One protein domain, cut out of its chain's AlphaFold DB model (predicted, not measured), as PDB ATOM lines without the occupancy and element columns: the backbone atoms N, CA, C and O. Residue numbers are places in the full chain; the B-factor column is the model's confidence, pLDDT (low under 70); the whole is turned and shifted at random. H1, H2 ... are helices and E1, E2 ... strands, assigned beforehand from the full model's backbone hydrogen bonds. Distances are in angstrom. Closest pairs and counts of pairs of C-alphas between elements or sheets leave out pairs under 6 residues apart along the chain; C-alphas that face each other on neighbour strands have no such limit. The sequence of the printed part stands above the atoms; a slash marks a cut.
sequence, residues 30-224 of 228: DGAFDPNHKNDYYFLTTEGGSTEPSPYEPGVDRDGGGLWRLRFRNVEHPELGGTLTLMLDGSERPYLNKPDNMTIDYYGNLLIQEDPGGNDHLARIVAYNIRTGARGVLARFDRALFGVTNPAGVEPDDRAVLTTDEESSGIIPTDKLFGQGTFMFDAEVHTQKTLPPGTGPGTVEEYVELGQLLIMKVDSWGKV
ATOM      1  N   ASP A  30     138.701 118.553  79.387       97.88
ATOM      2  CA  ASP A  30     137.926 119.605  80.033       97.88
ATOM      3  C   ASP A  30     138.424 119.956  81.447       97.88
ATOM      4  O   ASP A  30     139.191 119.231  82.098       97.88
ATOM      5  N   GLY A  31     137.963 121.096  81.958       97.75
ATOM      6  CA  GLY A  31     138.278 121.547  83.302       97.75
ATOM      7  C   GLY A  31     137.376 122.657  83.825       97.75
ATOM      8  O   GLY A  31     136.747 123.414  83.092       97.75
ATOM      9  N   ALA A  32     137.335 122.784  85.150       98.12
ATOM     10  CA  ALA A  32     136.520 123.778  85.832       98.12
ATOM     11  C   ALA A  32     137.233 124.358  87.059       98.12
ATOM     12  O   ALA A  32     137.918 123.662  87.812       98.12
ATOM     13  N   PHE A  33     137.026 125.653  87.297       97.88
ATOM     14  CA  PHE A  33     137.401 126.282  88.563       97.88
ATOM     15  C   PHE A  33     136.465 125.830  89.687       97.88
ATOM     16  O   PHE A  33     135.257 125.726  89.475       97.88
ATOM     17  N   ASP A  34     136.998 125.643  90.899       97.94
ATOM     18  CA  ASP A  34     136.157 125.491  92.089       97.94
ATOM     19  C   ASP A  34     135.412 126.819  92.337       97.94
ATOM     20  O   ASP A  34     136.043 127.837  92.652       97.94
ATOM     21  N   PRO A  35     134.068 126.837  92.249       96.12
ATOM     22  CA  PRO A  35     133.288 128.057  92.420       96.12
ATOM     23  C   PRO A  35     133.376 128.654  93.836       96.12
ATOM     24  O   PRO A  35     133.030 129.822  94.028       96.12
ATOM     25  N   ASN A  36     133.849 127.890  94.825       96.12
ATOM     26  CA  ASN A  36     134.072 128.338  96.201       96.12
ATOM     27  C   ASN A  36     135.552 128.597  96.530       96.12
ATOM     28  O   ASN A  36     135.841 129.236  97.545       96.12
ATOM     29  N   HIS A  37     136.487 128.155  95.685       96.75
ATOM     30  CA  HIS A  37     137.923 128.393  95.846       96.75
ATOM     31  C   HIS A  37     138.550 128.827  94.519       96.75
ATOM     32  O   HIS A  37     139.163 128.036  93.816       96.75
ATOM     33  N   LYS A  38     138.485 130.132  94.224       95.25
ATOM     34  CA  LYS A  38     138.940 130.730  92.949       95.25
ATOM     35  C   LYS A  38     140.379 130.406  92.512       95.25
ATOM     36  O   LYS A  38     140.721 130.610  91.358       95.25
ATOM     37  N   ASN A  39     141.229 129.961  93.436       98.31
ATOM     38  CA  ASN A  39     142.614 129.595  93.151       98.31
ATOM     39  C   ASN A  39     142.782 128.132  92.716       98.31
ATOM     40  O   ASN A  39     143.893 127.757  92.353       98.31
ATOM     41  N   ASP A  40     141.728 127.320  92.765       98.56
ATOM     42  CA  ASP A  40     141.773 125.906  92.417       98.56
ATOM     43  C   ASP A  40     141.079 125.686  91.072       98.56
ATOM     44  O   ASP A  40     139.884 125.941  90.920       98.56
ATOM     45  N   TYR A  41     141.847 125.200  90.102       98.50
ATOM     46  CA  TYR A  41     141.368 124.726  88.812       98.50
ATOM     47  C   TYR A  41     141.547 123.214  88.746       98.50
ATOM     48  O   TYR A  41     142.617 122.703  89.082       98.50
ATOM     49  N   TYR A  42     140.507 122.504  88.340       98.75
ATOM     50  CA  TYR A  42     140.535 121.065  88.132       98.75
ATOM     51  C   TYR A  42     140.435 120.781  86.642       98.75
ATOM     52  O   TYR A  42     139.711 121.485  85.947       98.75
ATOM     53  N   PHE A  43     141.151 119.772  86.168       98.75
ATOM     54  CA  PHE A  43     141.082 119.350  84.774       98.75
ATOM     55  C   PHE A  43     141.333 117.857  84.644       98.75
ATOM     56  O   PHE A  43     141.885 117.230  85.560       98.75
ATOM     57  N   LEU A  44     140.938 117.318  83.499       98.69
ATOM     58  CA  LEU A  44     141.116 115.921  83.156       98.69
ATOM     59  C   LEU A  44     142.253 115.733  82.158       98.69
ATOM     60  O   LEU A  44     142.514 116.569  81.296       98.69
ATOM     61  N   THR A  45     142.939 114.611  82.302       98.06
ATOM     62  CA  THR A  45     143.688 113.982  81.217       98.06
ATOM     63  C   THR A  45     142.951 112.705  80.864       98.06
ATOM     64  O   THR A  45     142.758 111.888  81.764       98.06
ATOM     65  N   THR A  46     142.561 112.499  79.606       97.31
ATOM     66  CA  THR A  46     141.849 111.258  79.229       97.31
ATOM     67  C   THR A  46     142.763 110.025  79.281       97.31
ATOM     68  O   THR A  46     142.314 108.894  79.436       97.31
ATOM     69  N   GLU A  47     144.085 110.232  79.241       96.12
ATOM     70  CA  GLU A  47     145.091 109.167  79.215       96.12
ATOM     71  C   GLU A  47     146.263 109.419  80.175       96.12
ATOM     72  O   GLU A  47     146.420 110.507  80.734       96.12
ATOM     73  N   GLY A  48     147.126 108.410  80.344       93.88
ATOM     74  CA  GLY A  48     148.336 108.482  81.173       93.88
ATOM     75  C   GLY A  48     148.154 108.048  82.627       93.88
ATOM     76  O   GLY A  48     149.046 108.293  83.443       93.88
ATOM     77  N   GLY A  49     147.024 107.415  82.943       95.69
ATOM     78  CA  GLY A  49     146.714 106.879  84.263       95.69
ATOM     79  C   GLY A  49     147.051 105.397  84.417       95.69
ATOM     80  O   GLY A  49     147.819 104.799  83.662       95.69
ATOM     81  N   SER A  50     146.440 104.776  85.422       96.94
ATOM     82  CA  SER A  50     146.504 103.331  85.627       96.94
ATOM     83  C   SER A  50     145.844 102.592  84.463       96.94
ATOM     84  O   SER A  50     144.704 102.885  84.106       96.94
ATOM     85  N   THR A  51     146.530 101.581  83.933       96.62
ATOM     86  CA  THR A  51     146.028 100.682  82.881       96.62
ATOM     87  C   THR A  51     145.609  99.312  83.416       96.62
ATOM     88  O   THR A  51     145.292  98.400  82.654       96.62
ATOM     89  N   GLU A  52     145.604  99.132  84.744       95.06
ATOM     90  CA  GLU A  52     145.163  97.879  85.359       95.06
ATOM     91  C   GLU A  52     143.692  97.609  85.004       95.06
ATOM     92  O   GLU A  52     142.858  98.493  85.228       95.06
ATOM     93  N   PRO A  53     143.336  96.417  84.486       91.00
ATOM     94  CA  PRO A  53     141.959  96.116  84.116       91.00
ATOM     95  C   PRO A  53     140.985  96.283  85.285       91.00
ATOM     96  O   PRO A  53     141.271  95.901  86.423       91.00
ATOM     97  N   SER A  54     139.793  96.806  84.994       90.50
ATOM     98  CA  SER A  54     138.726  96.903  85.987       90.50
ATOM     99  C   SER A  54     138.253  95.500  86.399       90.50
ATOM    100  O   SER A  54     137.931  94.683  85.534       90.50
ATOM    101  N   PRO A  55     138.098  95.199  87.704       89.88
ATOM    102  CA  PRO A  55     137.514  93.931  88.142       89.88
ATOM    103  C   PRO A  55     136.031  93.794  87.754       89.88
ATOM    104  O   PRO A  55     135.475  92.701  87.850       89.88
ATOM    105  N   TYR A  56     135.377  94.889  87.350       86.62
ATOM    106  CA  TYR A  56     133.981  94.897  86.908       86.62
ATOM    107  C   TYR A  56     133.826  94.662  85.397       86.62
ATOM    108  O   TYR A  56     132.734  94.304  84.954       86.62
ATOM    109  N   GLU A  57     134.905  94.839  84.630       85.06
ATOM    110  CA  GLU A  57     134.957  94.709  83.167       85.06
ATOM    111  C   GLU A  57     136.245  93.970  82.762       85.06
ATOM    112  O   GLU A  57     137.162  94.549  82.178       85.06
ATOM    113  N   PRO A  58     136.370  92.683  83.137       83.19
ATOM    114  CA  PRO A  58     137.577  91.922  82.856       83.19
ATOM    115  C   PRO A  58     137.774  91.752  81.346       83.19
ATOM    116  O   PRO A  58     136.872  91.292  80.648       83.19
ATOM    117  N   GLY A  59     138.981  92.060  80.866       85.12
ATOM    118  CA  GLY A  59     139.356  91.927  79.455       85.12
ATOM    119  C   GLY A  59     139.092  93.165  78.596       85.12
ATOM    120  O   GLY A  59     139.426  93.131  77.419       85.12
ATOM    121  N   VAL A  60     138.538  94.234  79.174       87.50
ATOM    122  CA  VAL A  60     138.434  95.546  78.527       87.50
ATOM    123  C   VAL A  60     139.730  96.319  78.782       87.50
ATOM    124  O   VAL A  60     140.164  96.440  79.933       87.50
ATOM    125  N   ASP A  61     140.361  96.807  77.712       90.25
ATOM    126  CA  ASP A  61     141.538  97.670  77.813       90.25
ATOM    127  C   ASP A  61     141.161  98.968  78.533       90.25
ATOM    128  O   ASP A  61     140.087  99.524  78.309       90.25
ATOM    129  N   ARG A  62     142.030  99.467  79.411       93.50
ATOM    130  CA  ARG A  62     141.731 100.645  80.229       93.50
ATOM    131  C   ARG A  62     142.886 101.626  80.217       93.50
ATOM    132  O   ARG A  62     144.040 101.218  80.338       93.50
ATOM    133  N   ASP A  63     142.561 102.910  80.163       96.25
ATOM    134  CA  ASP A  63     143.453 103.977  80.605       96.25
ATOM    135  C   ASP A  63     142.679 104.870  81.570       96.25
ATOM    136  O   ASP A  63     141.661 105.460  81.219       96.25
ATOM    137  N   GLY A  64     143.139 104.915  82.818       96.94
ATOM    138  CA  GLY A  64     142.484 105.662  83.880       96.94
ATOM    139  C   GLY A  64     142.464 107.166  83.695       96.94
ATOM    140  O   GLY A  64     141.682 107.829  84.382       96.94
ATOM    141  N   GLY A  65     143.317 107.687  82.812       97.38
ATOM    142  CA  GLY A  65     143.530 109.115  82.703       97.38
ATOM    143  C   GLY A  65     143.904 109.723  84.053       97.38
ATOM    144  O   GLY A  65     144.568 109.102  84.888       97.38
ATOM    145  N   GLY A  66     143.452 110.945  84.304       97.62
ATOM    146  CA  GLY A  66     143.664 111.564  85.598       97.62
ATOM    147  C   GLY A  66     142.758 112.747  85.873       97.62
ATOM    148  O   GLY A  66     142.475 113.545  84.987       97.62
ATOM    149  N   LEU A  67     142.355 112.884  87.135       98.69
ATOM    150  CA  LEU A  67     141.807 114.126  87.668       98.69
ATOM    151  C   LEU A  67     142.935 114.899  88.333       98.69
ATOM    152  O   LEU A  67     143.496 114.453  89.336       98.69
ATOM    153  N   TRP A  68     143.226 116.087  87.829       98.62
ATOM    154  CA  TRP A  68     144.270 116.956  88.348       98.62
ATOM    155  C   TRP A  68     143.675 118.184  89.021       98.62
ATOM    156  O   TRP A  68     142.611 118.668  88.644       98.62
ATOM    157  N   ARG A  69     144.392 118.729  90.004       98.56
ATOM    158  CA  ARG A  69     144.141 120.062  90.556       98.56
ATOM    159  C   ARG A  69     145.377 120.933  90.414       98.56
ATOM    160  O   ARG A  69     146.414 120.636  91.011       98.56
ATOM    161  N   LEU A  70     145.232 122.058  89.730       98.25
ATOM    162  CA  LEU A  70     146.159 123.178  89.768       98.25
ATOM    163  C   LEU A  70     145.685 124.203  90.805       98.25
ATOM    164  O   LEU A  70     144.666 124.864  90.631       98.25
ATOM    165  N   ARG A  71     146.450 124.350  91.886       98.56
ATOM    166  CA  ARG A  71     146.234 125.372  92.915       98.56
ATOM    167  C   ARG A  71     147.193 126.536  92.711       98.56
ATOM    168  O   ARG A  71     148.375 126.422  93.038       98.56
ATOM    169  N   PHE A  72     146.694 127.660  92.220       98.56
ATOM    170  CA  PHE A  72     147.459 128.899  92.105       98.56
ATOM    171  C   PHE A  72     147.769 129.482  93.487       98.56
ATOM    172  O   PHE A  72     146.947 129.427  94.405       98.56
ATOM    173  N   ARG A  73     148.935 130.122  93.642       98.12
ATOM    174  CA  ARG A  73     149.171 130.989  94.812       98.12
ATOM    175  C   ARG A  73     148.186 132.159  94.822       98.12
ATOM    176  O   ARG A  73     147.646 132.506  95.870       98.12
ATOM    177  N   ASN A  74     147.960 132.739  93.647       97.12
ATOM    178  CA  ASN A  74     146.913 133.709  93.374       97.12
ATOM    179  C   ASN A  74     146.531 133.607  91.893       97.12
ATOM    180  O   ASN A  74     147.374 133.856  91.040       97.12
ATOM    181  N   VAL A  75     145.283 133.254  91.586       96.81
ATOM    182  CA  VAL A  75     144.813 133.130  90.194       96.81
ATOM    183  C   VAL A  75     144.853 134.458  89.429       96.81
ATOM    184  O   VAL A  75     145.019 134.464  88.217       96.81
ATOM    185  N   GLU A  76     144.758 135.594  90.127       96.75
ATOM    186  CA  GLU A  76     144.870 136.932  89.521       96.75
ATOM    187  C   GLU A  76     146.328 137.287  89.166       96.75
ATOM    188  O   GLU A  76     146.568 138.231  88.415       96.75
ATOM    189  N   HIS A  77     147.291 136.517  89.688       96.81
ATOM    190  CA  HIS A  77     148.734 136.653  89.470       96.81
ATOM    191  C   HIS A  77     149.370 135.263  89.239       96.81
ATOM    192  O   HIS A  77     150.117 134.770  90.098       96.81
ATOM    193  N   PRO A  78     149.040 134.581  88.121       93.69
ATOM    194  CA  PRO A  78     149.443 133.195  87.870       93.69
ATOM    195  C   PRO A  78     150.966 133.009  87.775       93.69
ATOM    196  O   PRO A  78     151.469 131.913  88.025       93.69
ATOM    197  N   GLU A  79     151.724 134.070  87.495       93.69
ATOM    198  CA  GLU A  79     153.191 134.081  87.484       93.69
ATOM    199  C   GLU A  79     153.817 133.811  88.859       93.69
ATOM    200  O   GLU A  79     154.977 133.409  88.945       93.69
ATOM    201  N   LEU A  80     153.051 133.971  89.946       94.88
ATOM    202  CA  LEU A  80     153.469 133.550  91.287       94.88
ATOM    203  C   LEU A  80     153.524 132.018  91.427       94.88
ATOM    204  O   LEU A  80     153.973 131.501  92.457       94.88
ATOM    205  N   GLY A  81     153.079 131.294  90.399       94.31
ATOM    206  CA  GLY A  81     153.085 129.846  90.313       94.31
ATOM    207  C   GLY A  81     151.959 129.194  91.109       94.31
ATOM    208  O   GLY A  81     151.034 129.835  91.620       94.31
ATOM    209  N   GLY A  82     152.060 127.877  91.240       96.38
ATOM    210  CA  GLY A  82     151.058 127.060  91.904       96.38
ATOM    211  C   GLY A  82     151.574 125.673  92.250       96.38
ATOM    212  O   GLY A  82     152.767 125.385  92.159       96.38
ATOM    213  N   THR A  83     150.663 124.816  92.679       97.94
ATOM    214  CA  THR A  83     150.919 123.402  92.936       97.94
ATOM    215  C   THR A  83     149.980 122.580  92.078       97.94
ATOM    216  O   THR A  83     148.766 122.744  92.172       97.94
ATOM    217  N   LEU A  84     150.548 121.694  91.266       97.38
ATOM    218  CA  LEU A  84     149.801 120.681  90.540       97.38
ATOM    219  C   LEU A  84     149.715 119.411  91.399       97.38
ATOM    220  O   LEU A  84     150.702 119.004  92.010       97.38
ATOM    221  N   THR A  85     148.532 118.814  91.507       98.00
ATOM    222  CA  THR A  85     148.280 117.599  92.294       98.00
ATOM    223  C   THR A  85     147.443 116.627  91.476       98.00
ATOM    224  O   THR A  85     146.362 116.999  91.034       98.00
ATOM    225  N   LEU A  86     147.922 115.394  91.309       97.44
ATOM    226  CA  LEU A  86     147.121 114.283  90.793       97.44
ATOM    227  C   LEU A  86     146.172 113.820  91.901       97.44
ATOM    228  O   LEU A  86     146.621 113.470  92.993       97.44
ATOM    229  N   MET A  87     144.871 113.905  91.648       98.06
ATOM    230  CA  MET A  87     143.811 113.607  92.614       98.06
ATOM    231  C   MET A  87     143.257 112.194  92.437       98.06
ATOM    232  O   MET A  87     142.897 111.577  93.436       98.06
ATOM    233  N   LEU A  88     143.161 111.733  91.187       98.31
ATOM    234  CA  LEU A  88     142.799 110.371  90.784       98.31
ATOM    235  C   LEU A  88     143.641 110.005  89.566       98.31
ATOM    236  O   LEU A  88     143.764 110.844  88.677       98.31
ATOM    237  N   ASP A  89     144.152 108.781  89.503       97.44
ATOM    238  CA  ASP A  89     144.842 108.226  88.322       97.44
ATOM    239  C   ASP A  89     144.090 107.026  87.714       97.44
ATOM    240  O   ASP A  89     144.574 106.333  86.818       97.44
ATOM    241  N   GLY A  90     142.903 106.732  88.251       97.19
ATOM    242  CA  GLY A  90     142.060 105.620  87.830       97.19
ATOM    243  C   GLY A  90     142.448 104.274  88.445       97.19
ATOM    244  O   GLY A  90     141.757 103.287  88.197       97.19
ATOM    245  N   SER A  91     143.491 104.201  89.281       97.19
ATOM    246  CA  SER A  91     143.721 103.037  90.154       97.19
ATOM    247  C   SER A  91     142.654 102.936  91.249       97.19
ATOM    248  O   SER A  91     142.375 101.860  91.786       97.19
ATOM    249  N   GLU A  92     142.007 104.053  91.577       97.56
ATOM    250  CA  GLU A  92     140.955 104.108  92.570       97.56
ATOM    251  C   GLU A  92     139.612 103.671  91.987       97.56
ATOM    252  O   GLU A  92     139.215 104.082  90.900       97.56
ATOM    253  N   ARG A  93     138.814 102.935  92.776       97.25
ATOM    254  CA  ARG A  93     137.389 102.715  92.461       97.25
ATOM    255  C   ARG A  93     136.701 104.067  92.181       97.25
ATOM    256  O   ARG A  93     136.936 104.990  92.951       97.25
ATOM    257  N   PRO A  94     135.812 104.194  91.182       96.75
ATOM    258  CA  PRO A  94     135.217 103.123  90.384       96.75
ATOM    259  C   PRO A  94     136.054 102.679  89.168       96.75
ATOM    260  O   PRO A  94     135.489 102.035  88.284       96.75
ATOM    261  N   TYR A  95     137.360 102.962  89.165       97.06
ATOM    262  CA  TYR A  95     138.313 102.704  88.085       97.06
ATOM    263  C   TYR A  95     137.903 103.489  86.849       97.06
ATOM    264  O   TYR A  95     137.167 102.979  86.004       97.06
ATOM    265  N   LEU A  96     138.285 104.769  86.819       97.38
ATOM    266  CA  LEU A  96     138.005 105.637  85.677       97.38
ATOM    267  C   LEU A  96     138.551 105.006  84.391       97.38
ATOM    268  O   LEU A  96     139.518 104.239  84.438       97.38
ATOM    269  N   ASN A  97     137.923 105.302  83.265       96.06
ATOM    270  CA  ASN A  97     138.425 104.953  81.947       96.06
ATOM    271  C   ASN A  97     138.140 106.116  81.006       96.06
ATOM    272  O   ASN A  97     136.978 106.475  80.856       96.06
ATOM    273  N   LYS A  98     139.186 106.698  80.415       96.69
ATOM    274  CA  LYS A  98     139.074 107.811  79.462       96.69
ATOM    275  C   LYS A  98     138.192 108.982  79.950       96.69
ATOM    276  O   LYS A  98     137.189 109.315  79.323       96.69
ATOM    277  N   PRO A  99     138.489 109.589  81.116       98.12
ATOM    278  CA  PRO A  99     137.727 110.741  81.590       98.12
ATOM    279  C   PRO A  99     137.953 111.952  80.670       98.12
ATOM    280  O   PRO A  99     139.101 112.329  80.440       98.12
ATOM    281  N   ASP A 100     136.878 112.588  80.209       97.50
ATOM    282  CA  ASP A 100     136.945 113.614  79.162       97.50
ATOM    283  C   ASP A 100     136.341 114.957  79.609       97.50
ATOM    284  O   ASP A 100     137.073 115.906  79.917       97.50
ATOM    285  N   ASN A 101     135.012 115.034  79.752       98.00
ATOM    286  CA  ASN A 101     134.329 116.269  80.144       98.00
ATOM    287  C   ASN A 101     134.041 116.353  81.639       98.00
ATOM    288  O   ASN A 101     133.899 115.340  82.333       98.00
ATOM    289  N   MET A 102     133.945 117.573  82.176       98.62
ATOM    290  CA  MET A 102     133.679 117.737  83.600       98.62
ATOM    291  C   MET A 102     133.021 119.051  83.999       98.62
ATOM    292  O   MET A 102     133.090 120.076  83.336       98.62
ATOM    293  N   THR A 103     132.434 119.047  85.192       98.56
ATOM    294  CA  THR A 103     131.962 120.278  85.826       98.56
ATOM    295  C   THR A 103     132.052 120.213  87.337       98.56
ATOM    296  O   THR A 103     132.234 119.141  87.916       98.56
ATOM    297  N   ILE A 104     131.901 121.364  87.993       98.44
ATOM    298  CA  ILE A 104     131.849 121.481  89.451       98.44
ATOM    299  C   ILE A 104     130.651 122.349  89.831       98.44
ATOM    300  O   ILE A 104     130.522 123.487  89.376       98.44
ATOM    301  N   ASP A 105     129.779 121.831  90.696       97.38
ATOM    302  CA  ASP A 105     128.691 122.625  91.265       97.38
ATOM    303  C   ASP A 105     129.142 123.479  92.468       97.38
ATOM    304  O   ASP A 105     130.198 123.279  93.073       97.38
ATOM    305  N   TYR A 106     128.295 124.426  92.886       95.88
ATOM    306  CA  TYR A 106     128.547 125.267  94.065       95.88
ATOM    307  C   TYR A 106     128.616 124.498  95.398       95.88
ATOM    308  O   TYR A 106     128.914 125.100  96.431       95.88
ATOM    309  N   TYR A 107     128.352 123.191  95.416       95.44
ATOM    310  CA  TYR A 107     128.355 122.356  96.619       95.44
ATOM    311  C   TYR A 107     129.590 121.443  96.700       95.44
ATOM    312  O   TYR A 107     129.734 120.697  97.676       95.44
ATOM    313  N   GLY A 108     130.506 121.544  95.732       96.69
ATOM    314  CA  GLY A 108     131.748 120.774  95.679       96.69
ATOM    315  C   GLY A 108     131.571 119.364  95.114       96.69
ATOM    316  O   GLY A 108     132.386 118.484  95.408       96.69
ATOM    317  N   ASN A 109     130.507 119.136  94.344       98.19
ATOM    318  CA  ASN A 109     130.324 117.915  93.574       98.19
ATOM    319  C   ASN A 109     130.920 118.142  92.182       98.19
ATOM    320  O   ASN A 109     130.418 118.954  91.405       98.19
ATOM    321  N   LEU A 110     132.008 117.431  91.901       98.69
ATOM    322  CA  LEU A 110     132.653 117.379  90.600       98.69
ATOM    323  C   LEU A 110     132.082 116.185  89.840       98.69
ATOM    324  O   LEU A 110     132.088 115.072  90.370       98.69
ATOM    325  N   LEU A 111     131.557 116.413  88.640       98.81
ATOM    326  CA  LEU A 111     131.085 115.353  87.751       98.81
ATOM    327  C   LEU A 111     132.058 115.196  86.590       98.81
ATOM    328  O   LEU A 111     132.493 116.198  86.038       98.81
ATOM    329  N   ILE A 112     132.384 113.950  86.270       98.88
ATOM    330  CA  ILE A 112     133.272 113.521  85.188       98.88
ATOM    331  C   ILE A 112     132.426 112.711  84.215       98.88
ATOM    332  O   ILE A 112     131.694 111.826  84.662       98.88
ATOM    333  N   GLN A 113     132.528 113.003  82.930       98.62
ATOM    334  CA  GLN A 113     131.963 112.223  81.836       98.62
ATOM    335  C   GLN A 113     133.107 111.452  81.176       98.62
ATOM    336  O   GLN A 113     134.185 112.005  80.973       98.62
ATOM    337  N   GLU A 114     132.908 110.164  80.930       97.56
ATOM    338  CA  GLU A 114     133.889 109.318  80.243       97.56
ATOM    339  C   GLU A 114     133.558 109.232  78.752       97.56
ATOM    340  O   GLU A 114     132.383 109.075  78.412       97.56
ATOM    341  N   ASP A 115     134.592 109.297  77.911       94.12
ATOM    342  CA  ASP A 115     134.533 109.065  76.464       94.12
ATOM    343  C   ASP A 115     135.331 107.790  76.133       94.12
ATOM    344  O   ASP A 115     136.565 107.802  76.120       94.12
ATOM    345  N   PRO A 116     134.676 106.643  75.895       86.75
ATOM    346  CA  PRO A 116     135.368 105.404  75.590       86.75
ATOM    347  C   PRO A 116     136.144 105.460  74.264       86.75
ATOM    348  O   PRO A 116     137.049 104.636  74.096       86.75
ATOM    349  N   GLY A 117     135.840 106.372  73.331       86.56
ATOM    350  CA  GLY A 117     136.518 106.474  72.034       86.56
ATOM    351  C   GLY A 117     136.556 105.140  71.279       86.56
ATOM    352  O   GLY A 117     137.619 104.687  70.834       86.56
ATOM    353  N   GLY A 118     135.417 104.447  71.239       84.44
ATOM    354  CA  GLY A 118     135.248 103.116  70.647       84.44
ATOM    355  C   GLY A 118     135.735 101.928  71.491       84.44
ATOM    356  O   GLY A 118     135.680 100.788  71.017       84.44
ATOM    357  N   ASN A 119     136.216 102.148  72.717       85.44
ATOM    358  CA  ASN A 119     136.552 101.088  73.673       85.44
ATOM    359  C   ASN A 119     135.293 100.304  74.107       85.44
ATOM    360  O   ASN A 119     134.227 100.881  74.270       85.44
ATOM    361  N   ASP A 120     135.406  98.996  74.375       85.75
ATOM    362  CA  ASP A 120     134.322  98.134  74.901       85.75
ATOM    363  C   ASP A 120     133.938  98.450  76.378       85.75
ATOM    364  O   ASP A 120     133.520  97.578  77.147       85.75
ATOM    365  N   HIS A 121     134.105  99.703  76.797       90.06
ATOM    366  CA  HIS A 121     133.748 100.241  78.101       90.06
ATOM    367  C   HIS A 121     132.403 100.957  78.015       90.06
ATOM    368  O   HIS A 121     132.173 101.740  77.104       90.06
ATOM    369  N   LEU A 122     131.529 100.733  78.997       91.12
ATOM    370  CA  LEU A 122     130.247 101.428  79.061       91.12
ATOM    371  C   LEU A 122     130.418 102.806  79.701       91.12
ATOM    372  O   LEU A 122     130.593 102.874  80.922       91.12
ATOM    373  N   ALA A 123     130.278 103.872  78.911       94.31
ATOM    374  CA  ALA A 123     130.504 105.246  79.357       94.31
ATOM    375  C   ALA A 123     129.629 105.651  80.557       94.31
ATOM    376  O   ALA A 123     128.455 105.257  80.701       94.31
ATOM    377  N   ARG A 124     130.205 106.452  81.463       97.12
ATOM    378  CA  ARG A 124     129.587 106.819  82.747       97.12
ATOM    379  C   ARG A 124     129.711 108.307  83.029       97.12
ATOM    380  O   ARG A 124     130.636 108.979  82.594       97.12
ATOM    381  N   ILE A 125     128.810 108.774  83.891       98.62
ATOM    382  CA  ILE A 125     129.009 109.999  84.662       98.62
ATOM    383  C   ILE A 125     129.440 109.587  86.066       98.62
ATOM    384  O   ILE A 125     128.680 108.942  86.799       98.62
ATOM    385  N   VAL A 126     130.650 109.965  86.461       98.69
ATOM    386  CA  VAL A 126     131.237 109.673  87.771       98.69
ATOM    387  C   VAL A 126     131.248 110.939  88.619       98.69
ATOM    388  O   VAL A 126     131.667 112.001  88.179       98.69
ATOM    389  N   ALA A 127     130.793 110.832  89.865       98.62
ATOM    390  CA  ALA A 127     130.825 111.927  90.821       98.62
ATOM    391  C   ALA A 127     132.021 111.797  91.769       98.62
ATOM    392  O   ALA A 127     132.273 110.722  92.316       98.62
ATOM    393  N   TYR A 128     132.678 112.919  92.048       98.69
ATOM    394  CA  TYR A 128     133.760 113.073  93.015       98.69
ATOM    395  C   TYR A 128     133.478 114.275  93.925       98.69
ATOM    396  O   TYR A 128     133.182 115.373  93.459       98.69
ATOM    397  N   ASN A 129     133.546 114.092  95.240       98.25
ATOM    398  CA  ASN A 129     133.421 115.190  96.189       98.25
ATOM    399  C   ASN A 129     134.798 115.800  96.467       98.25
ATOM    400  O   ASN A 129     135.636 115.175  97.119       98.25
ATOM    401  N   ILE A 130     135.010 117.049  96.054       97.31
ATOM    402  CA  ILE A 130     136.335 117.692  96.108       97.31
ATOM    403  C   ILE A 130     136.869 117.913  97.529       97.31
ATOM    404  O   ILE A 130     138.071 118.093  97.718       97.31
ATOM    405  N   ARG A 131     135.991 117.895  98.542       95.38
ATOM    406  CA  ARG A 131     136.372 118.067  99.950       95.38
ATOM    407  C   ARG A 131     136.733 116.744 100.611       95.38
ATOM    408  O   ARG A 131     137.637 116.718 101.441       95.38
ATOM    409  N   THR A 132     135.982 115.683 100.327       96.88
ATOM    410  CA  THR A 132     136.105 114.414 101.061       96.88
ATOM    411  C   THR A 132     136.781 113.306 100.265       96.88
ATOM    412  O   THR A 132     137.104 112.286 100.859       96.88
ATOM    413  N   GLY A 133     136.954 113.460  98.949       97.25
ATOM    414  CA  GLY A 133     137.429 112.396  98.056       97.25
ATOM    415  C   GLY A 133     136.412 111.272  97.822       97.25
ATOM    416  O   GLY A 133     136.702 110.300  97.117       97.25
ATOM    417  N   ALA A 134     135.214 111.398  98.404       98.25
ATOM    418  CA  ALA A 134     134.160 110.409  98.258       98.25
ATOM    419  C   ALA A 134     133.634 110.422  96.822       98.25
ATOM    420  O   ALA A 134     133.489 111.487  96.222       98.25
ATOM    421  N   ARG A 135     133.354 109.246  96.269       98.12
ATOM    422  CA  ARG A 135     133.058 109.098  94.841       98.12
ATOM    423  C   ARG A 135     132.088 107.965  94.545       98.12
ATOM    424  O   ARG A 135     131.775 107.150  95.417       98.12
ATOM    425  N   GLY A 136     131.585 107.935  93.320       98.19
ATOM    426  CA  GLY A 136     130.694 106.884  92.840       98.19
ATOM    427  C   GLY A 136     130.166 107.157  91.441       98.19
ATOM    428  O   GLY A 136     130.243 108.275  90.944       98.19
ATOM    429  N   VAL A 137     129.624 106.118  90.810       97.81
ATOM    430  CA  VAL A 137     128.969 106.232  89.504       97.81
ATOM    431  C   VAL A 137     127.583 106.838  89.708       97.81
ATOM    432  O   VAL A 137     126.789 106.315  90.493       97.81
ATOM    433  N   LEU A 138     127.311 107.948  89.028       97.81
ATOM    434  CA  LEU A 138     126.051 108.677  89.105       97.81
ATOM    435  C   LEU A 138     125.068 108.218  88.022       97.81
ATOM    436  O   LEU A 138     123.906 107.952  88.322       97.81
ATOM    437  N   ALA A 139     125.549 108.094  86.789       96.44
ATOM    438  CA  ALA A 139     124.786 107.610  85.646       96.44
ATOM    439  C   ALA A 139     125.685 106.783  84.721       96.44
ATOM    440  O   ALA A 139     126.910 106.830  84.829       96.44
ATOM    441  N   ARG A 140     125.068 106.001  83.840       94.38
ATOM    442  CA  ARG A 140     125.733 105.232  82.785       94.38
ATOM    443  C   ARG A 140     124.772 105.023  81.627       94.38
ATOM    444  O   ARG A 140     123.556 105.020  81.855       94.38
ATOM    445  N   PHE A 141     125.316 104.778  80.446       91.56
ATOM    446  CA  PHE A 141     124.532 104.333  79.301       91.56
ATOM    447  C   PHE A 141     123.874 102.964  79.554       91.56
ATOM    448  O   PHE A 141     124.240 102.220  80.474       91.56
ATOM    449  N   ASP A 142     122.836 102.632  78.783       87.25
ATOM    450  CA  ASP A 142     122.162 101.337  78.900       87.25
ATOM    451  C   ASP A 142     123.020 100.232  78.274       87.25
ATOM    452  O   ASP A 142     123.190 100.168  77.061       87.25
ATOM    453  N   ARG A 143     123.506  99.304  79.100       83.62
ATOM    454  CA  ARG A 143     124.327  98.165  78.663       83.62
ATOM    455  C   ARG A 143     123.635  97.252  77.640       83.62
ATOM    456  O   ARG A 143     124.300  96.464  76.978       83.62
ATOM    457  N   ALA A 144     122.306  97.293  77.534       79.75
ATOM    458  CA  ALA A 144     121.594  96.556  76.491       79.75
ATOM    459  C   ALA A 144     121.777  97.173  75.091       79.75
ATOM    460  O   ALA A 144     121.531  96.494  74.095       79.75
ATOM    461  N   LEU A 145     122.182  98.445  75.026       79.94
ATOM    462  CA  LEU A 145     122.332  99.235  73.804       79.94
ATOM    463  C   LEU A 145     123.793  99.633  73.523       79.94
ATOM    464  O   LEU A 145     124.111  99.905  72.368       79.94
ATOM    465  N   PHE A 146     124.654  99.654  74.545       85.50
ATOM    466  CA  PHE A 146     125.973 100.296  74.518       85.50
ATOM    467  C   PHE A 146     127.075  99.471  75.204       85.50
ATOM    468  O   PHE A 146     126.777  98.581  76.013       85.50
ATOM    469  N   GLY A 147     128.337  99.805  74.912       67.75
ATOM    470  CA  GLY A 147     129.506  99.395  75.698       67.75
ATOM    471  C   GLY A 147     129.861  97.902  75.717       67.75
ATOM    472  O   GLY A 147     130.491  97.460  76.672       67.75
ATOM    473  N   VAL A 148     129.437  97.092  74.735       68.12
ATOM    474  CA  VAL A 148     129.968  95.726  74.528       68.12
ATOM    475  C   VAL A 148     129.723  95.264  73.084       68.12
ATOM    476  O   VAL A 148     128.571  95.139  72.661       68.12
ATOM    477  N   THR A 149     130.767  94.855  72.360       61.88
ATOM    478  CA  THR A 149     130.632  94.143  71.070       61.88
ATOM    479  C   THR A 149     129.914  92.780  71.178       61.88
ATOM    480  O   THR A 149     129.470  92.234  70.169       61.88
ATOM    481  N   ASN A 150     129.746  92.223  72.388       52.56
ATOM    482  CA  ASN A 150     129.011  90.977  72.654       52.56
ATOM    483  C   ASN A 150     128.506  90.881  74.118       52.56
ATOM    484  O   ASN A 150     129.189  90.303  74.969       52.56
ATOM    485  N   PRO A 151     127.307  91.392  74.461       44.75
ATOM    486  CA  PRO A 151     126.873  91.493  75.858       44.75
ATOM    487  C   PRO A 151     126.541  90.163  76.565       44.75
ATOM    488  O   PRO A 151     126.157  90.202  77.735       44.75
ATOM    489  N   ALA A 152     126.637  88.990  75.918       37.38
ATOM    490  CA  ALA A 152     126.150  87.747  76.535       37.38
ATOM    491  C   ALA A 152     126.772  86.413  76.071       37.38
ATOM    492  O   ALA A 152     126.258  85.370  76.472       37.38
ATOM    493  N   GLY A 153     127.809  86.366  75.224       41.53
ATOM    494  CA  GLY A 153     128.261  85.075  74.657       41.53
ATOM    495  C   GLY A 153     127.162  84.354  73.853       41.53
ATOM    496  O   GLY A 153     127.240  83.158  73.579       41.53
ATOM    497  N   VAL A 154     126.129  85.108  73.496       43.44
ATOM    498  CA  VAL A 154     125.089  84.790  72.534       43.44
ATOM    499  C   VAL A 154     125.379  85.747  71.394       43.44
ATOM    500  O   VAL A 154     125.593  86.924  71.680       43.44
ATOM    501  N   GLU A 155     125.434  85.249  70.156       46.31
ATOM    502  CA  GLU A 155     125.480  86.089  68.951       46.31
ATOM    503  C   GLU A 155     124.582  87.312  69.190       46.31
ATOM    504  O   GLU A 155     123.371  87.113  69.383       46.31
ATOM    505  N   PRO A 156     125.142  88.531  69.332       47.44
ATOM    506  CA  PRO A 156     124.324  89.693  69.610       47.44
ATOM    507  C   PRO A 156     123.286  89.767  68.500       47.44
ATOM    508  O   PRO A 156     123.603  89.599  67.323       47.44
ATOM    509  N   ASP A 157     122.029  89.999  68.871       52.34
ATOM    510  CA  ASP A 157     121.128  90.597  67.904       52.34
ATOM    511  C   ASP A 157     121.749  91.964  67.599       52.34
ATOM    512  O   ASP A 157     121.612  92.905  68.377       52.34
ATOM    513  N   ASP A 158     122.525  92.046  66.522       52.62
ATOM    514  CA  ASP A 158     123.203  93.238  66.001       52.62
ATOM    515  C   ASP A 158     122.231  94.417  65.795       52.62
ATOM    516  O   ASP A 158     122.624  95.586  65.716       52.62
ATOM    517  N   ARG A 159     120.921  94.148  65.810       54.91
ATOM    518  CA  ARG A 159     119.848  95.145  65.863       54.91
ATOM    519  C   ARG A 159     119.675  95.817  67.229       54.91
ATOM    520  O   ARG A 159     119.093  96.899  67.247       54.91
ATOM    521  N   ALA A 160     120.216  95.294  68.329       61.59
ATOM    522  CA  ALA A 160     120.088  95.876  69.672       61.59
ATOM    523  C   ALA A 160     121.223  96.849  70.042       61.59
ATOM    524  O   ALA A 160     120.933  97.929  70.542       61.59
ATOM    525  N   VAL A 161     122.485  96.522  69.736       72.06
ATOM    526  CA  VAL A 161     123.631  97.399  70.059       72.06
ATOM    527  C   VAL A 161     123.694  98.571  69.075       72.06
ATOM    528  O   VAL A 161     123.569  98.374  67.864       72.06
ATOM    529  N   LEU A 162     123.822  99.796  69.579       77.38
ATOM    530  CA  LEU A 162     123.912 101.010  68.766       77.38
ATOM    531  C   LEU A 162     125.361 101.324  68.394       77.38
ATOM    532  O   LEU A 162     125.628 101.573  67.218       77.38
ATOM    533  N   THR A 163     126.264 101.294  69.373       81.31
ATOM    534  CA  THR A 163     127.699 101.564  69.214       81.31
ATOM    535  C   THR A 163     128.462 101.179  70.493       81.31
ATOM    536  O   THR A 163     127.834 100.826  71.495       81.31
ATOM    537  N   THR A 164     129.792 101.210  70.430       84.38
ATOM    538  CA  THR A 164     130.726 101.226  71.578       84.38
ATOM    539  C   THR A 164     131.426 102.579  71.716       84.38
ATOM    540  O   THR A 164     132.401 102.726  72.442       84.38
ATOM    541  N   ASP A 165     130.968 103.546  70.930       85.69
ATOM    542  CA  ASP A 165     131.471 104.904  70.843       85.69
ATOM    543  C   ASP A 165     130.335 105.835  71.289       85.69
ATOM    544  O   ASP A 165     129.767 106.614  70.525       85.69
ATOM    545  N   GLU A 166     129.841 105.584  72.502       89.44
ATOM    546  CA  GLU A 166     128.864 106.429  73.173       89.44
ATOM    547  C   GLU A 166     129.549 107.277  74.227       89.44
ATOM    548  O   GLU A 166     130.359 106.770  74.998       89.44
ATOM    549  N   GLU A 167     129.169 108.540  74.320       91.00
ATOM    550  CA  GLU A 167     129.760 109.451  75.285       91.00
ATOM    551  C   GLU A 167     128.745 110.484  75.755       91.00
ATOM    552  O   GLU A 167     127.597 110.551  75.309       91.00
ATOM    553  N   SER A 168     129.144 111.283  76.734       94.94
ATOM    554  CA  SER A 168     128.349 112.441  77.110       94.94
ATOM    555  C   SER A 168     129.254 113.641  77.266       94.94
ATOM    556  O   SER A 168     130.300 113.515  77.898       94.94
ATOM    557  N   SER A 169     128.791 114.801  76.812       94.75
ATOM    558  CA  SER A 169     129.572 116.032  76.832       94.75
ATOM    559  C   SER A 169     128.828 117.216  77.446       94.75
ATOM    560  O   SER A 169     127.629 117.170  77.755       94.75
ATOM    561  N   GLY A 170     129.575 118.296  77.675       94.75
ATOM    562  CA  GLY A 170     129.047 119.617  77.996       94.75
ATOM    563  C   GLY A 170     128.237 119.689  79.288       94.75
ATOM    564  O   GLY A 170     127.296 120.488  79.369       94.75
ATOM    565  N   ILE A 171     128.548 118.866  80.298       98.19
ATOM    566  CA  ILE A 171     127.792 118.877  81.549       98.19
ATOM    567  C   ILE A 171     127.916 120.214  82.281       98.19
ATOM    568  O   ILE A 171     128.999 120.710  82.572       98.19
ATOM    569  N   ILE A 172     126.775 120.797  82.644       97.75
ATOM    570  CA  ILE A 172     126.710 122.045  83.406       97.75
ATOM    571  C   ILE A 172     125.746 121.931  84.589       97.75
ATOM    572  O   ILE A 172     124.672 121.329  84.464       97.75
ATOM    573  N   PRO A 173     126.063 122.537  85.748       97.56
ATOM    574  CA  PRO A 173     125.102 122.688  86.828       97.56
ATOM    575  C   PRO A 173     123.990 123.652  86.401       97.56
ATOM    576  O   PRO A 173     124.233 124.720  85.838       97.56
ATOM    577  N   THR A 174     122.746 123.287  86.690       97.62
ATOM    578  CA  THR A 174     121.554 124.063  86.307       97.62
ATOM    579  C   THR A 174     120.686 124.427  87.505       97.62
ATOM    580  O   THR A 174     119.485 124.679  87.374       97.62
ATOM    581  N   ASP A 175     121.290 124.505  88.689       95.06
ATOM    582  CA  ASP A 175     120.592 124.682  89.960       95.06
ATOM    583  C   ASP A 175     119.738 125.954  90.015       95.06
ATOM    584  O   ASP A 175     118.641 125.951  90.581       95.06
ATOM    585  N   LYS A 176     120.189 127.021  89.351       93.94
ATOM    586  CA  LYS A 176     119.460 128.293  89.247       93.94
ATOM    587  C   LYS A 176     118.195 128.213  88.389       93.94
ATOM    588  O   LYS A 176     117.339 129.086  88.514       93.94
ATOM    589  N   LEU A 177     118.091 127.215  87.514       96.44
ATOM    590  CA  LEU A 177     116.969 127.037  86.588       96.44
ATOM    591  C   LEU A 177     116.018 125.933  87.053       96.44
ATOM    592  O   LEU A 177     114.804 126.126  87.022       96.44
ATOM    593  N   PHE A 178     116.558 124.798  87.504       96.81
ATOM    594  CA  PHE A 178     115.773 123.587  87.773       96.81
ATOM    595  C   PHE A 178     115.895 123.067  89.217       96.81
ATOM    596  O   PHE A 178     115.256 122.074  89.574       96.81
ATOM    597  N   GLY A 179     116.621 123.787  90.078       95.69
ATOM    598  CA  GLY A 179     116.763 123.498  91.505       95.69
ATOM    599  C   GLY A 179     118.048 122.746  91.857       95.69
ATOM    600  O   GLY A 179     118.721 122.177  91.013       95.69
ATOM    601  N   GLN A 180     118.415 122.743  93.138       94.81
ATOM    602  CA  GLN A 180     119.673 122.147  93.595       94.81
ATOM    603  C   GLN A 180     119.852 120.687  93.136       94.81
ATOM    604  O   GLN A 180     118.931 119.874  93.239       94.81
ATOM    605  N   GLY A 181     121.073 120.356  92.704       96.25
ATOM    606  CA  GLY A 181     121.444 119.008  92.273       96.25
ATOM    607  C   GLY A 181     120.991 118.660  90.856       96.25
ATOM    608  O   GLY A 181     120.982 117.478  90.518       96.25
ATOM    609  N   THR A 182     120.593 119.644  90.045       98.19
ATOM    610  CA  THR A 182     120.300 119.429  88.626       98.19
ATOM    611  C   THR A 182     121.487 119.761  87.735       98.19
ATOM    612  O   THR A 182     122.190 120.751  87.949       98.19
ATOM    613  N   PHE A 183     121.663 118.950  86.697       98.44
ATOM    614  CA  PHE A 183     122.691 119.091  85.675       98.44
ATOM    615  C   PHE A 183     122.063 118.887  84.303       98.44
ATOM    616  O   PHE A 183     121.115 118.111  84.177       98.44
ATOM    617  N   MET A 184     122.570 119.588  83.299       98.31
ATOM    618  CA  MET A 184     122.211 119.371  81.900       98.31
ATOM    619  C   MET A 184     123.469 118.983  81.138       98.31
ATOM    620  O   MET A 184     124.522 119.539  81.432       98.31
ATOM    621  N   PHE A 185     123.361 118.028  80.227       97.69
ATOM    622  CA  PHE A 185     124.467 117.514  79.422       97.69
ATOM    623  C   PHE A 185     123.912 116.921  78.132       97.69
ATOM    624  O   PHE A 185     122.720 116.594  78.075       97.69
ATOM    625  N   ASP A 186     124.760 116.795  77.123       95.62
ATOM    626  CA  ASP A 186     124.413 116.080  75.903       95.62
ATOM    627  C   ASP A 186     124.851 114.621  76.011       95.62
ATOM    628  O   ASP A 186     125.881 114.315  76.611       95.62
ATOM    629  N   ALA A 187     124.021 113.716  75.511       93.06
ATOM    630  CA  ALA A 187     124.393 112.325  75.299       93.06
ATOM    631  C   ALA A 187     124.599 112.133  73.803       93.06
ATOM    632  O   ALA A 187     123.654 112.345  73.044       93.06
ATOM    633  N   GLU A 188     125.789 111.700  73.422       89.62
ATOM    634  CA  GLU A 188     126.269 111.595  72.049       89.62
ATOM    635  C   GLU A 188     126.460 110.114  71.713       89.62
ATOM    636  O   GLU A 188     126.934 109.304  72.516       89.62
ATOM    637  N   VAL A 189     125.968 109.710  70.546       86.94
ATOM    638  CA  VAL A 189     125.954 108.316  70.101       86.94
ATOM    639  C   VAL A 189     126.494 108.263  68.681       86.94
ATOM    640  O   VAL A 189     125.753 108.444  67.702       86.94
ATOM    641  N   HIS A 190     127.784 107.941  68.576       83.50
ATOM    642  CA  HIS A 190     128.498 107.808  67.310       83.50
ATOM    643  C   HIS A 190     128.114 106.492  66.633       83.50
ATOM    644  O   HIS A 190     128.659 105.422  66.904       83.50
ATOM    645  N   THR A 191     127.109 106.530  65.755       78.19
ATOM    646  CA  THR A 191     126.631 105.339  65.038       78.19
ATOM    647  C   THR A 191     126.165 105.663  63.628       78.19
ATOM    648  O   THR A 191     125.549 106.689  63.380       78.19
ATOM    649  N   GLN A 192     126.384 104.739  62.691       74.94
ATOM    650  CA  GLN A 192     125.784 104.794  61.348       74.94
ATOM    651  C   GLN A 192     124.389 104.158  61.305       74.94
ATOM    652  O   GLN A 192     123.687 104.195  60.288       74.94
ATOM    653  N   LYS A 193     123.983 103.504  62.392       74.75
ATOM    654  CA  LYS A 193     122.769 102.703  62.418       74.75
ATOM    655  C   LYS A 193     121.550 103.597  62.255       74.75
ATOM    656  O   LYS A 193     121.363 104.563  62.983       74.75
ATOM    657  N   THR A 194     120.682 103.235  61.314       74.50
ATOM    658  CA  THR A 194     119.463 103.982  60.952       74.50
ATOM    659  C   THR A 194     119.679 105.382  60.366       74.50
ATOM    660  O   THR A 194     118.687 106.058  60.088       74.50
ATOM    661  N   LEU A 195     120.923 105.794  60.096       73.56
ATOM    662  CA  LEU A 195     121.198 107.065  59.432       73.56
ATOM    663  C   LEU A 195     121.214 106.928  57.888       73.56
ATOM    664  O   LEU A 195     121.437 105.831  57.360       73.56
ATOM    665  N   PRO A 196     120.932 108.008  57.130       74.75
ATOM    666  CA  PRO A 196     120.991 107.995  55.666       74.75
ATOM    667  C   PRO A 196     122.387 107.647  55.103       74.75
ATOM    668  O   PRO A 196     123.400 107.981  55.711       74.75
ATOM    669  N   PRO A 197     122.490 107.034  53.908       73.00
ATOM    670  CA  PRO A 197     123.783 106.795  53.264       73.00
ATOM    671  C   PRO A 197     124.560 108.099  53.033       73.00
ATOM    672  O   PRO A 197     124.011 109.022  52.438       73.00
ATOM    673  N   GLY A 198     125.832 108.133  53.444       69.75
ATOM    674  CA  GLY A 198     126.683 109.335  53.401       69.75
ATOM    675  C   GLY A 198     126.968 109.942  54.778       69.75
ATOM    676  O   GLY A 198     127.962 110.651  54.914       69.75
ATOM    677  N   THR A 199     126.161 109.578  55.782       64.56
ATOM    678  CA  THR A 199     126.267 110.038  57.174       64.56
ATOM    679  C   THR A 199     127.067 109.062  58.046       64.56
ATOM    680  O   THR A 199     127.132 107.861  57.756       64.56
ATOM    681  N   GLY A 200     127.673 109.571  59.122       62.91
ATOM    682  CA  GLY A 200     128.397 108.783  60.126       62.91
ATOM    683  C   GLY A 200     129.801 109.298  60.448       62.91
ATOM    684  O   GLY A 200     130.212 110.304  59.865       62.91
ATOM    685  N   PRO A 201     130.551 108.583  61.312       58.88
ATOM    686  CA  PRO A 201     131.871 109.011  61.763       58.88
ATOM    687  C   PRO A 201     132.865 109.242  60.609       58.88
ATOM    688  O   PRO A 201     132.924 108.452  59.661       58.88
ATOM    689  N   GLY A 202     133.639 110.320  60.670       62.28
ATOM    690  CA  GLY A 202     134.601 110.801  59.680       62.28
ATOM    691  C   GLY A 202     134.023 111.423  58.400       62.28
ATOM    692  O   GLY A 202     134.759 111.544  57.413       62.28
ATOM    693  N   THR A 203     132.731 111.774  58.342       62.25
ATOM    694  CA  THR A 203     132.072 112.304  57.125       62.25
ATOM    695  C   THR A 203     131.665 113.777  57.262       62.25
ATOM    696  O   THR A 203     131.477 114.291  58.351       62.25
ATOM    697  N   VAL A 204     131.453 114.498  56.151       58.03
ATOM    698  CA  VAL A 204     130.925 115.889  56.203       58.03
ATOM    699  C   VAL A 204     129.512 115.940  56.821       58.03
ATOM    700  O   VAL A 204     129.042 116.995  57.235       58.03
ATOM    701  N   GLU A 205     128.840 114.791  56.893       53.03
ATOM    702  CA  GLU A 205     127.521 114.593  57.486       53.03
ATOM    703  C   GLU A 205     127.589 113.998  58.912       53.03
ATOM    704  O   GLU A 205     126.547 113.746  59.511       53.03
ATOM    705  N   GLU A 206     128.795 113.808  59.466       52.50
ATOM    706  CA  GLU A 206     129.073 113.376  60.850       52.50
ATOM    707  C   GLU A 206     128.500 114.329  61.901       52.50
ATOM    708  O   GLU A 206     128.239 113.910  63.014       52.50
ATOM    709  N   TYR A 207     128.164 115.570  61.530       53.91
ATOM    710  CA  TYR A 207     127.432 116.514  62.388       53.91
ATOM    711  C   TYR A 207     126.013 116.050  62.797       53.91
ATOM    712  O   TYR A 207     125.242 116.844  63.340       53.91
ATOM    713  N   VAL A 208     125.623 114.813  62.483       54.38
ATOM    714  CA  VAL A 208     124.369 114.191  62.916       54.38
ATOM    715  C   VAL A 208     124.699 112.957  63.748       54.38
ATOM    716  O   VAL A 208     124.606 111.824  63.277       54.38
ATOM    717  N   GLU A 209     125.061 113.184  65.002       62.69
ATOM    718  CA  GLU A 209     125.073 112.138  66.017       62.69
ATOM    719  C   GLU A 209     123.632 111.841  66.450       62.69
ATOM    720  O   GLU A 209     122.757 112.721  66.469       62.69
ATOM    721  N   LEU A 210     123.343 110.576  66.775       75.12
ATOM    722  CA  LEU A 210     122.161 110.317  67.589       75.12
ATOM    723  C   LEU A 210     122.465 110.855  68.981       75.12
ATOM    724  O   LEU A 210     123.577 110.728  69.471       75.12
ATOM    725  N   GLY A 211     121.479 111.450  69.631       79.69
ATOM    726  CA  GLY A 211     121.758 112.056  70.913       79.69
ATOM    727  C   GLY A 211     120.581 112.785  71.500       79.69
ATOM    728  O   GLY A 211     119.521 112.924  70.870       79.69
ATOM    729  N   GLN A 212     120.739 113.179  72.754       89.62
ATOM    730  CA  GLN A 212     119.717 113.891  73.497       89.62
ATOM    731  C   GLN A 212     120.361 114.851  74.485       89.62
ATOM    732  O   GLN A 212     121.128 114.439  75.351       89.62
ATOM    733  N   LEU A 213     119.883 116.094  74.464       94.62
ATOM    734  CA  LEU A 213     120.077 117.005  75.576       94.62
ATOM    735  C   LEU A 213     119.236 116.525  76.763       94.62
ATOM    736  O   LEU A 213     117.999 116.549  76.723       94.62
ATOM    737  N   LEU A 214     119.905 116.096  77.828       96.44
ATOM    738  CA  LEU A 214     119.279 115.522  79.011       96.44
ATOM    739  C   LEU A 214     119.398 116.462  80.203       96.44
ATOM    740  O   LEU A 214     120.400 117.145  80.394       96.44
ATOM    741  N   ILE A 215     118.376 116.443  81.059       97.12
ATOM    742  CA  ILE A 215     118.458 116.982  82.413       97.12
ATOM    743  C   ILE A 215     118.456 115.831  83.416       97.12
ATOM    744  O   ILE A 215     117.565 114.979  83.414       97.12
ATOM    745  N   MET A 216     119.437 115.826  84.308       97.56
ATOM    746  CA  MET A 216     119.552 114.879  85.410       97.56
ATOM    747  C   MET A 216     119.383 115.605  86.735       97.56
ATOM    748  O   MET A 216     119.923 116.691  86.936       97.56
ATOM    749  N   LYS A 217     118.670 114.974  87.671       97.75
ATOM    750  CA  LYS A 217     118.560 115.425  89.056       97.75
ATOM    751  C   LYS A 217     119.147 114.383  89.998       97.75
ATOM    752  O   LYS A 217     118.743 113.223  89.978       97.75
ATOM    753  N   VAL A 218     120.056 114.815  90.865       97.75
ATOM    754  CA  VAL A 218     120.640 113.981  91.915       97.75
ATOM    755  C   VAL A 218     119.834 114.138  93.199       97.75
ATOM    756  O   VAL A 218     120.007 115.093  93.952       97.75
ATOM    757  N   ASP A 219     118.950 113.180  93.477       93.69
ATOM    758  CA  ASP A 219     118.060 113.263  94.644       93.69
ATOM    759  C   ASP A 219     118.785 113.070  95.986       93.69
ATOM    760  O   ASP A 219     118.315 113.532  97.026       93.69
ATOM    761  N   SER A 220     119.909 112.345  96.001       96.00
ATOM    762  CA  SER A 220     120.641 112.053  97.236       96.00
ATOM    763  C   SER A 220     122.104 111.701  96.977       96.00
ATOM    764  O   SER A 220     122.439 110.539  96.743       96.00
ATOM    765  N   TRP A 221     122.995 112.671  97.170       96.69
ATOM    766  CA  TRP A 221     124.447 112.474  97.089       96.69
ATOM    767  C   TRP A 221     124.976 111.355  97.990       96.69
ATOM    768  O   TRP A 221     125.851 110.604  97.580       96.69
ATOM    769  N   GLY A 222     124.392 111.151  99.176       96.06
ATOM    770  CA  GLY A 222     124.782 110.048 100.066       96.06
ATOM    771  C   GLY A 222     124.524 108.644  99.497       96.06
ATOM    772  O   GLY A 222     125.096 107.680  99.992       96.06
ATOM    773  N   LYS A 223     123.683 108.512  98.459       96.38
ATOM    774  CA  LYS A 223     123.479 107.247  97.728       96.38
ATOM    775  C   LYS A 223     124.456 107.077  96.565       96.38
ATOM    776  O   LYS A 223     124.636 105.960  96.102       96.38
ATOM    777  N   VAL A 224     125.054 108.172  96.100       97.31
ATOM    778  CA  VAL A 224     126.047 108.186  95.019       97.31
ATOM    779  C   VAL A 224     127.433 107.938  95.609       97.31
ATOM    780  O   VAL A 224     128.136 107.022  95.187       97.31
TER     781      VAL A 224
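Overview. This is residues 30 to 224 of the 228 residues of the protein "DUF839 domain-containing protein" of Nocardioidaceae bacterium (UniProt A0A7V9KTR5). Three small, strongly twisted sheets follow one another, E5 to E8 between E1 to E4 and E9 to E11; they are only partly face to face, meeting near E1, E5 and E9 while E4, E8 and E11 reach away. Two very short helices, H1 and H2, sit at the rim, and the long loops 141 to 165 and 190 to 209 extend toward the end of the long axis away from His 77. The printed part has 195 residues in the order E1 to E9, H1, E10, E11, H2; each sheet is antiparallel, and the class is mostly strand, though under half of the residues are in named elements. It is compact, with a radius of gyration of the C-alphas of 17.9 A and spans of 56 by 38 by 36 A.

Arrangement. E5 (residues 99 to 104), E6 (109 to 114), E7 (124 to 129) and E8 (135 to 140) form a meander, each strand the antiparallel neighbour of the one before; N 103 and O 111 are 3.0 A apart, N 112 and O 126 2.8 A, N 125 and O 139 2.9 A. E1 (30 to 34), E2 (37 to 45), E3 (66 to 72) and E4 (82 to 88) form another, with N 32 and O 42 at 2.8 A, N 41 and O 70 at 2.9 A, N 69 and O 85 at 2.8 A. E9 (166 to 173), E10 (182 to 189) and E11 (210 to 217) are antiparallel neighbours in that order, with N 169 and O 186 at 3.0 A and N 185 and O 214 at 3.1 A. The three make a stack of sheets, face to face in turn. The closest C-alphas of E1 and E5 are those of Asp 30 and Asn 101, 4.9 A apart; of E5 and E9, those of Asn 101 and Ser 169, 5.8 A. H1 (175 to 178) is on the sheet of E9, at a height of 6.8 A, over none of its strands, but only just. H2 (221 to 224) is on the sheet of E5, at a height of 8.4 A, only just over E7, on which 3 of its 4 C-alphas fall. Both helices are too short for an O i to N i+4 pair; of the single O i to N i+3 pair, H1 has 0 within range and H2 has 1.

Along the chain. E1 begins at C-alpha 30, (137.926, 119.605, 80.033). E2 is 21.3 A long, E9 21.6 A, E10 22.3 A and E11 22.4 A; E9 bends by 52 degrees at residue 170. H2 ends at C-alpha 224, (126.047, 108.186, 95.019).

Size, cuts and confidence. The C-alphas of His 77 and Val 154 are the two farthest apart, 59.5 A. The printed part has no cut; links E2 to E3, E8 to E9 and E10 to E11 are long. Confidence is under 70 at residues 147 to 160 and 198 to 209.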